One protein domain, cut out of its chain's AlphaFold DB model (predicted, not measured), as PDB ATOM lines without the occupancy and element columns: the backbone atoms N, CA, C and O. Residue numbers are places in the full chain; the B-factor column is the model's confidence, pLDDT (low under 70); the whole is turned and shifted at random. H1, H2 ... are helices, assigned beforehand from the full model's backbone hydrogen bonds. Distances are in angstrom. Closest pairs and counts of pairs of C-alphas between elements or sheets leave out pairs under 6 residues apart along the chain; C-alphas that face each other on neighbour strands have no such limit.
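AT A GLANCE: This is residues 94 to 159 of the 615 residues of an uncharacterized protein of Globodera pallida (UniProt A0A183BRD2). One long helix, H2, makes nearly the whole length of a rod, and a short helix, H1, sits across it near the end where H2 begins. Ahead of H1, residues 94 to 105 run stretched out alongside H2, and the loop of residues 115 to 118 sticks out together with residues 112 to 114 of H1. The printed part has 66 residues with two named helices, H1 then H2, and no named strand; its class is all helix. It is only just extended, close to loose, with a radius of gyration of the C-alphas of 16.6 A and spans of 51 by 19 by 18 A.

IN THESE COORDINATES: Start at C-alpha 94, at (-36.587, -13.091, 46.056); from there residues 94 to 105 hold no named element. Find C-alpha 106 at (-10.883, -14.702, 47.673), where H1 begins; it covers residues 106 to 114. After a short link of 6 residues, look for C-alpha 121 at (-1.187, -27.340, 48.259): here H2 begins, residues 121 to 154, and it runs 48.8 A to C-alpha 154 at (-49.900, -27.801, 46.033).

HOW THE PARTS SIT: Look at residues 123 to 131 of H2, which alone touch H1. The closest C-alphas of the two helices are those of His 107 and Met 127, 5.6 A apart. Their lines are about perpendicular, at 76 degrees. In both H1 and H2, every backbone O i to N i+4 pair is within hydrogen-bond range.

THE WHOLE: The two C-alphas farthest apart are those of Ser 118 and Gly 155, at 51.7 A. The printed part has no cut. In the B-factor column you will find a mean pLDDT of 77.4 for the printed part, with values under 70 at residues 94 to 98, 152 to 153 and 156 to 159.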
ATOM      1  N   ASP A  94     -37.925 -13.702  46.092       46.25
ATOM      2  CA  ASP A  94     -36.587 -13.091  46.056       46.25
ATOM      3  C   ASP A  94     -35.517 -14.193  46.000       46.25
ATOM      4  O   ASP A  94     -34.968 -14.644  47.012       46.25
ATOM      5  N   LEU A  95     -35.243 -14.663  44.784       49.84
ATOM      6  CA  LEU A  95     -34.187 -15.618  44.495       49.84
ATOM      7  C   LEU A  95     -32.851 -14.902  44.643       49.84
ATOM      8  O   LEU A  95     -32.344 -14.312  43.692       49.84
ATOM      9  N   LYS A  96     -32.291 -14.961  45.855       55.19
ATOM     10  CA  LYS A  96     -30.948 -14.468  46.154       55.19
ATOM     11  C   LYS A  96     -29.923 -15.139  45.247       55.19
ATOM     12  O   LYS A  96     -29.459 -16.247  45.506       55.19
ATOM     13  N   THR A  97     -29.555 -14.435  44.187       55.81
ATOM     14  CA  THR A  97     -28.324 -14.672  43.452       55.81
ATOM     15  C   THR A  97     -27.181 -14.144  44.307       55.81
ATOM     16  O   THR A  97     -26.804 -12.979  44.185       55.81
ATOM     17  N   ASP A  98     -26.659 -14.986  45.201       62.03
ATOM     18  CA  ASP A  98     -25.370 -14.740  45.846       62.03
ATOM     19  C   ASP A  98     -24.299 -14.730  44.735       62.03
ATOM     20  O   ASP A  98     -23.849 -15.776  44.261       62.03
ATOM     21  N   GLU A  99     -23.953 -13.534  44.256       70.31
ATOM     22  CA  GLU A  99     -22.833 -13.318  43.337       70.31
ATOM     23  C   GLU A  99     -21.517 -13.730  44.023       70.31
ATOM     24  O   GLU A  99     -21.410 -13.688  45.252       70.31
ATOM     25  N   LEU A 100     -20.497 -14.134  43.249       75.12
ATOM     26  CA  LEU A 100     -19.191 -14.498  43.816       75.12
ATOM     27  C   LEU A 100     -18.523 -13.261  44.436       75.12
ATOM     28  O   LEU A 100     -17.839 -12.495  43.759       75.12
ATOM     29  N   ASN A 101     -18.723 -13.076  45.739       80.06
ATOM     30  CA  ASN A 101     -18.099 -11.995  46.483       80.06
ATOM     31  C   ASN A 101     -16.618 -12.316  46.746       80.06
ATOM     32  O   ASN A 101     -16.299 -13.292  47.429       80.06
ATOM     33  N   VAL A 102     -15.729 -11.456  46.247       84.06
ATOM     34  CA  VAL A 102     -14.271 -11.526  46.446       84.06
ATOM     35  C   VAL A 102     -13.889 -11.486  47.933       84.06
ATOM     36  O   VAL A 102     -12.942 -12.160  48.322       84.06
ATOM     37  N   ASP A 103     -14.662 -10.796  48.781       83.12
ATOM     38  CA  ASP A 103     -14.431 -10.744  50.234       83.12
ATOM     39  C   ASP A 103     -14.720 -12.083  50.944       83.12
ATOM     40  O   ASP A 103     -14.288 -12.289  52.078       83.12
ATOM     41  N   ARG A 104     -15.489 -12.979  50.305       82.81
ATOM     42  CA  ARG A 104     -15.954 -14.254  50.881       82.81
ATOM     43  C   ARG A 104     -15.307 -15.479  50.233       82.81
ATOM     44  O   ARG A 104     -15.110 -16.474  50.920       82.81
ATOM     45  N   TYR A 105     -14.959 -15.389  48.948       90.06
ATOM     46  CA  TYR A 105     -14.297 -16.453  48.180       90.06
ATOM     47  C   TYR A 105     -13.006 -15.953  47.494       90.06
ATOM     48  O   TYR A 105     -12.872 -16.061  46.268       90.06
ATOM     49  N   PRO A 106     -12.069 -15.334  48.243       89.50
ATOM     50  CA  PRO A 106     -10.883 -14.702  47.673       89.50
ATOM     51  C   PRO A 106      -9.992 -15.670  46.888       89.50
ATOM     52  O   PRO A 106      -9.385 -15.251  45.899       89.50
ATOM     53  N   HIS A 107      -9.894 -16.946  47.274       90.62
ATOM     54  CA  HIS A 107      -9.010 -17.894  46.597       90.62
ATOM     55  C   HIS A 107      -9.589 -18.359  45.250       90.62
ATOM     56  O   HIS A 107      -8.865 -18.382  44.251       90.62
ATOM     57  N   ILE A 108     -10.895 -18.641  45.175       88.38
ATOM     58  CA  ILE A 108     -11.606 -18.939  43.923       88.38
ATOM     59  C   ILE A 108     -11.609 -17.726  42.992       88.38
ATOM     60  O   ILE A 108     -11.280 -17.881  41.815       88.38
ATOM     61  N   CYS A 109     -11.933 -16.524  43.482       89.38
ATOM     62  CA  CYS A 109     -11.953 -15.320  42.645       89.38
ATOM     63  C   CYS A 109     -10.563 -15.024  42.053       89.38
ATOM     64  O   CYS A 109     -10.424 -14.914  40.836       89.38
ATOM     65  N   ASN A 110      -9.509 -15.035  42.877       87.81
ATOM     66  CA  ASN A 110      -8.121 -14.864  42.430       87.81
ATOM     67  C   ASN A 110      -7.681 -15.962  41.435       87.81
ATOM     68  O   ASN A 110      -6.982 -15.680  40.459       87.81
ATOM     69  N   PHE A 111      -8.116 -17.214  41.614       88.94
ATOM     70  CA  PHE A 111      -7.852 -18.280  40.642       88.94
ATOM     71  C   PHE A 111      -8.542 -18.032  39.290       88.94
ATOM     72  O   PHE A 111      -7.904 -18.186  38.245       88.94
ATOM     73  N   LEU A 112      -9.816 -17.625  39.302       86.50
ATOM     74  CA  LEU A 112     -10.589 -17.318  38.093       86.50
ATOM     75  C   LEU A 112     -10.022 -16.104  37.338       86.50
ATOM     76  O   LEU A 112      -9.968 -16.127  36.110       86.50
ATOM     77  N   GLU A 113      -9.550 -15.083  38.056       85.44
ATOM     78  CA  GLU A 113      -8.909 -13.894  37.479       85.44
ATOM     79  C   GLU A 113      -7.507 -14.181  36.922       85.44
ATOM     80  O   GLU A 113      -7.160 -13.720  35.832       85.44
ATOM     81  N   THR A 114      -6.676 -14.938  37.651       84.25
ATOM     82  CA  THR A 114      -5.256 -15.120  37.290       84.25
ATOM     83  C   THR A 114      -4.969 -16.340  36.417       84.25
ATOM     84  O   THR A 114      -3.894 -16.411  35.815       84.25
ATOM     85  N   GLY A 115      -5.881 -17.318  36.340       77.62
ATOM     86  CA  GLY A 115      -5.765 -18.496  35.469       77.62
ATOM     87  C   GLY A 115      -4.518 -19.361  35.711       77.62
ATOM     88  O   GLY A 115      -4.046 -20.047  34.794       77.62
ATOM     89  N   ARG A 116      -3.931 -19.305  36.916       78.06
ATOM     90  CA  ARG A 116      -2.660 -19.974  37.243       78.06
ATOM     91  C   ARG A 116      -2.799 -21.495  37.177       78.06
ATOM     92  O   ARG A 116      -3.569 -22.098  37.912       78.06
ATOM     93  N   LYS A 117      -1.979 -22.134  36.338       70.56
ATOM     94  CA  LYS A 117      -1.969 -23.600  36.145       70.56
ATOM     95  C   LYS A 117      -1.232 -24.380  37.240       70.56
ATOM     96  O   LYS A 117      -1.273 -25.604  37.242       70.56
ATOM     97  N   SER A 118      -0.540 -23.678  38.130       73.25
ATOM     98  CA  SER A 118       0.167 -24.231  39.282       73.25
ATOM     99  C   SER A 118      -0.267 -23.467  40.526       73.25
ATOM    100  O   SER A 118       0.027 -22.276  40.649       73.25
ATOM    101  N   LEU A 119      -0.955 -24.169  41.420       83.56
ATOM    102  CA  LEU A 119      -1.273 -23.724  42.769       83.56
ATOM    103  C   LEU A 119      -0.459 -24.556  43.760       83.56
ATOM    104  O   LEU A 119      -0.163 -25.726  43.510       83.56
ATOM    105  N   ASP A 120      -0.097 -23.941  44.874       88.31
ATOM    106  CA  ASP A 120       0.410 -24.615  46.062       88.31
ATOM    107  C   ASP A 120      -0.697 -25.423  46.767       88.31
ATOM    108  O   ASP A 120      -1.894 -25.200  46.582       88.31
ATOM    109  N   VAL A 121      -0.279 -26.398  47.578       86.88
ATOM    110  CA  VAL A 121      -1.187 -27.340  48.259       86.88
ATOM    111  C   VAL A 121      -2.066 -26.636  49.301       86.88
ATOM    112  O   VAL A 121      -3.200 -27.049  49.527       86.88
ATOM    113  N   GLU A 122      -1.575 -25.551  49.902       88.00
ATOM    114  CA  GLU A 122      -2.300 -24.769  50.907       88.00
ATOM    115  C   GLU A 122      -3.456 -23.986  50.265       88.00
ATOM    116  O   GLU A 122      -4.610 -24.164  50.655       88.00
ATOM    117  N   THR A 123      -3.190 -23.244  49.185       86.00
ATOM    118  CA  THR A 123      -4.224 -22.572  48.379       86.00
ATOM    119  C   THR A 123      -5.244 -23.563  47.810       86.00
ATOM    120  O   THR A 123      -6.435 -23.259  47.789       86.00
ATOM    121  N   LEU A 124      -4.825 -24.767  47.398       85.94
ATOM    122  CA  LEU A 124      -5.754 -25.811  46.941       85.94
ATOM    123  C   LEU A 124      -6.717 -26.282  48.045       85.94
ATOM    124  O   LEU A 124      -7.895 -26.489  47.757       85.94
ATOM    125  N   HIS A 125      -6.260 -26.418  49.294       86.56
ATOM    126  CA  HIS A 125      -7.140 -26.752  50.420       86.56
ATOM    127  C   HIS A 125      -8.068 -25.593  50.813       86.56
ATOM    128  O   HIS A 125      -9.239 -25.825  51.104       86.56
ATOM    129  N   LEU A 126      -7.593 -24.346  50.753       88.62
ATOM    130  CA  LEU A 126      -8.432 -23.168  51.004       88.62
ATOM    131  C   LEU A 126      -9.536 -23.036  49.939       88.62
ATOM    132  O   LEU A 126     -10.710 -22.906  50.283       88.62
ATOM    133  N   MET A 127      -9.198 -23.208  48.655       88.25
ATOM    134  CA  MET A 127     -10.184 -23.282  47.567       88.25
ATOM    135  C   MET A 127     -11.156 -24.459  47.713       88.25
ATOM    136  O   MET A 127     -12.314 -24.334  47.322       88.25
ATOM    137  N   GLN A 128     -10.721 -25.603  48.259       89.19
ATOM    138  CA  GLN A 128     -11.620 -26.731  48.518       89.19
ATOM    139  C   GLN A 128     -12.719 -26.333  49.515       89.19
ATOM    140  O   GLN A 128     -13.889 -26.600  49.253       89.19
ATOM    141  N   HIS A 129     -12.369 -25.655  50.610       87.88
ATOM    142  CA  HIS A 129     -13.351 -25.214  51.604       87.88
ATOM    143  C   HIS A 129     -14.276 -24.103  51.082       87.88
ATOM    144  O   HIS A 129     -15.481 -24.159  51.326       87.88
ATOM    145  N   GLU A 130     -13.766 -23.153  50.289       90.81
ATOM    146  CA  GLU A 130     -14.615 -22.172  49.592       90.81
ATOM    147  C   GLU A 130     -15.615 -22.853  48.627       90.81
ATOM    148  O   GLU A 130     -16.787 -22.473  48.566       90.81
ATOM    149  N   LEU A 131     -15.186 -23.897  47.903       87.00
ATOM    150  CA  LEU A 131     -16.057 -24.688  47.023       87.00
ATOM    151  C   LEU A 131     -17.100 -25.491  47.815       87.00
ATOM    152  O   LEU A 131     -18.254 -25.565  47.396       87.00
ATOM    153  N   GLU A 132     -16.721 -26.082  48.949       84.88
ATOM    154  CA  GLU A 132     -17.635 -26.792  49.852       84.88
ATOM    155  C   GLU A 132     -18.721 -25.848  50.399       84.88
ATOM    156  O   GLU A 132     -19.905 -26.207  50.395       84.88
ATOM    157  N   GLU A 133     -18.360 -24.616  50.776       83.50
ATOM    158  CA  GLU A 133     -19.321 -23.593  51.202       83.50
ATOM    159  C   GLU A 133     -20.269 -23.192  50.058       83.50
ATOM    160  O   GLU A 133     -21.492 -23.264  50.227       83.50
ATOM    161  N   LEU A 134     -19.740 -22.853  48.875       82.56
ATOM    162  CA  LEU A 134     -20.542 -22.503  47.692       82.56
ATOM    163  C   LEU A 134     -21.518 -23.621  47.290       82.56
ATOM    164  O   LEU A 134     -22.675 -23.350  46.959       82.56
ATOM    165  N   ILE A 135     -21.085 -24.883  47.351       79.31
ATOM    166  CA  ILE A 135     -21.948 -26.043  47.086       79.31
ATOM    167  C   ILE A 135     -23.054 -26.148  48.146       79.31
ATOM    168  O   ILE A 135     -24.207 -26.399  47.786       79.31
ATOM    169  N   SER A 136     -22.749 -25.916  49.428       77.44
ATOM    170  CA  SER A 136     -23.755 -25.952  50.500       77.44
ATOM    171  C   SER A 136     -24.848 -24.884  50.316       77.44
ATOM    172  O   SER A 136     -26.038 -25.205  50.364       77.44
ATOM    173  N   LEU A 137     -24.460 -23.646  49.980       79.06
ATOM    174  CA  LEU A 137     -25.375 -22.532  49.709       79.06
ATOM    175  C   LEU A 137     -26.228 -22.777  48.462       79.06
ATOM    176  O   LEU A 137     -27.419 -22.462  48.453       79.06
ATOM    177  N   ASN A 138     -25.649 -23.387  47.423       78.06
ATOM    178  CA  ASN A 138     -26.378 -23.768  46.217       78.06
ATOM    179  C   ASN A 138     -27.437 -24.840  46.530       78.06
ATOM    180  O   ASN A 138     -28.594 -24.709  46.132       78.06
ATOM    181  N   VAL A 139     -27.077 -25.860  47.316       73.69
ATOM    182  CA  VAL A 139     -27.993 -26.923  47.758       73.69
ATOM    183  C   VAL A 139     -29.139 -26.372  48.618       73.69
ATOM    184  O   VAL A 139     -30.289 -26.764  48.412       73.69
ATOM    185  N   ASP A 140     -28.878 -25.447  49.542       73.25
ATOM    186  CA  ASP A 140     -29.933 -24.847  50.374       73.25
ATOM    187  C   ASP A 140     -30.797 -23.832  49.606       73.25
ATOM    188  O   ASP A 140     -32.017 -23.777  49.805       73.25
ATOM    189  N   SER A 141     -30.220 -23.127  48.630       73.88
ATOM    190  CA  SER A 141     -30.971 -22.333  47.649       73.88
ATOM    191  C   SER A 141     -31.907 -23.213  46.813       73.88
ATOM    192  O   SER A 141     -33.093 -22.906  46.691       73.88
ATOM    193  N   GLN A 142     -31.433 -24.363  46.315       74.00
ATOM    194  CA  GLN A 142     -32.263 -25.334  45.591       74.00
ATOM    195  C   GLN A 142     -33.395 -25.902  46.461       74.00
ATOM    196  O   GLN A 142     -34.529 -25.990  45.991       74.00
ATOM    197  N   LYS A 143     -33.136 -26.240  47.735       75.50
ATOM    198  CA  LYS A 143     -34.186 -26.667  48.686       75.50
ATOM    199  C   LYS A 143     -35.235 -25.577  48.915       75.50
ATOM    200  O   LYS A 143     -36.414 -25.894  49.058       75.50
ATOM    201  N   THR A 144     -34.814 -24.314  48.957       75.19
ATOM    202  CA  THR A 144     -35.710 -23.164  49.139       75.19
ATOM    203  C   THR A 144     -36.579 -22.964  47.898       75.19
ATOM    204  O   THR A 144     -37.798 -22.999  48.010       75.19
ATOM    205  N   ILE A 145     -35.974 -22.909  46.705       73.00
ATOM    206  CA  ILE A 145     -36.678 -22.851  45.410       73.00
ATOM    207  C   ILE A 145     -37.673 -24.011  45.265       73.00
ATOM    208  O   ILE A 145     -38.821 -23.800  44.881       73.00
ATOM    209  N   HIS A 146     -37.266 -25.237  45.604       72.38
ATOM    210  CA  HIS A 146     -38.149 -26.402  45.564       72.38
ATOM    211  C   HIS A 146     -39.309 -26.288  46.566       72.38
ATOM    212  O   HIS A 146     -40.430 -26.672  46.234       72.38
ATOM    213  N   GLY A 147     -39.066 -25.723  47.753       74.12
ATOM    214  CA  GLY A 147     -40.097 -25.409  48.739       74.12
ATOM    215  C   GLY A 147     -41.129 -24.413  48.210       74.12
ATOM    216  O   GLY A 147     -42.318 -24.728  48.221       74.12
ATOM    217  N   GLU A 148     -40.686 -23.277  47.660       73.88
ATOM    218  CA  GLU A 148     -41.583 -22.263  47.082       73.88
ATOM    219  C   GLU A 148     -42.367 -22.800  45.877       73.88
ATOM    220  O   GLU A 148     -43.577 -22.607  45.795       73.88
ATOM    221  N   ILE A 149     -41.723 -23.541  44.963       71.62
ATOM    222  CA  ILE A 149     -42.405 -24.166  43.815       71.62
ATOM    223  C   ILE A 149     -43.434 -25.202  44.286       71.62
ATOM    224  O   ILE A 149     -44.527 -25.278  43.720       71.62
ATOM    225  N   THR A 150     -43.122 -25.986  45.323       70.12
ATOM    226  CA  THR A 150     -44.079 -26.943  45.899       70.12
ATOM    227  C   THR A 150     -45.263 -26.191  46.503       70.12
ATOM    228  O   THR A 150     -46.394 -26.430  46.093       70.12
ATOM    229  N   TYR A 151     -45.018 -25.189  47.349       70.38
ATOM    230  CA  TYR A 151     -46.069 -24.358  47.939       70.38
ATOM    231  C   TYR A 151     -46.945 -23.663  46.878       70.38
ATOM    232  O   TYR A 151     -48.172 -23.699  46.967       70.38
ATOM    233  N   MET A 152     -46.350 -23.124  45.808       67.38
ATOM    234  CA  MET A 152     -47.076 -22.540  44.671       67.38
ATOM    235  C   MET A 152     -47.909 -23.553  43.866       67.38
ATOM    236  O   MET A 152     -48.834 -23.139  43.165       67.38
ATOM    237  N   THR A 153     -47.592 -24.851  43.904       66.88
ATOM    238  CA  THR A 153     -48.272 -25.877  43.090       66.88
ATOM    239  C   THR A 153     -49.271 -26.726  43.874       66.88
ATOM    240  O   THR A 153     -50.303 -27.085  43.310       66.88
ATOM    241  N   THR A 154     -49.018 -27.006  45.156       75.88
ATOM    242  CA  THR A 154     -49.900 -27.801  46.033       75.88
ATOM    243  C   THR A 154     -50.682 -26.955  47.041       75.88
ATOM    244  O   THR A 154     -51.744 -27.379  47.486       75.88
ATOM    245  N   GLY A 155     -50.185 -25.766  47.401       74.12
ATOM    246  CA  GLY A 155     -50.648 -24.994  48.563       74.12
ATOM    247  C   GLY A 155     -50.015 -25.430  49.892       74.12
ATOM    248  O   GLY A 155     -50.262 -24.803  50.920       74.12
ATOM    249  N   GLU A 156     -49.176 -26.468  49.883       67.75
ATOM    250  CA  GLU A 156     -48.545 -27.059  51.066       67.75
ATOM    251  C   GLU A 156     -47.023 -26.912  50.997       67.75
ATOM    252  O   GLU A 156     -46.391 -27.250  49.995       67.75
ATOM    253  N   TYR A 157     -46.413 -26.427  52.077       66.19
ATOM    254  CA  TYR A 157     -44.959 -26.337  52.166       66.19
ATOM    255  C   TYR A 157     -44.386 -27.682  52.651       66.19
ATOM    256  O   TYR A 157     -44.833 -28.161  53.693       66.19
ATOM    257  N   PRO A 158     -43.397 -28.300  51.973       58.19
ATOM    258  CA  PRO A 158     -42.847 -29.593  52.389       58.19
ATOM    259  C   PRO A 158     -42.196 -29.510  53.782       58.19
ATOM    260  O   PRO A 158     -41.148 -28.887  53.974       58.19
ATOM    261  N   THR A 159     -42.836 -30.144  54.766       52.03
ATOM    262  CA  THR A 159     -42.590 -29.987  56.210       52.03
ATOM    263  C   THR A 159     -41.390 -30.785  56.729       52.03
ATOM    264  O   THR A 159     -41.513 -31.678  57.566       52.03
TER     265      THR A 159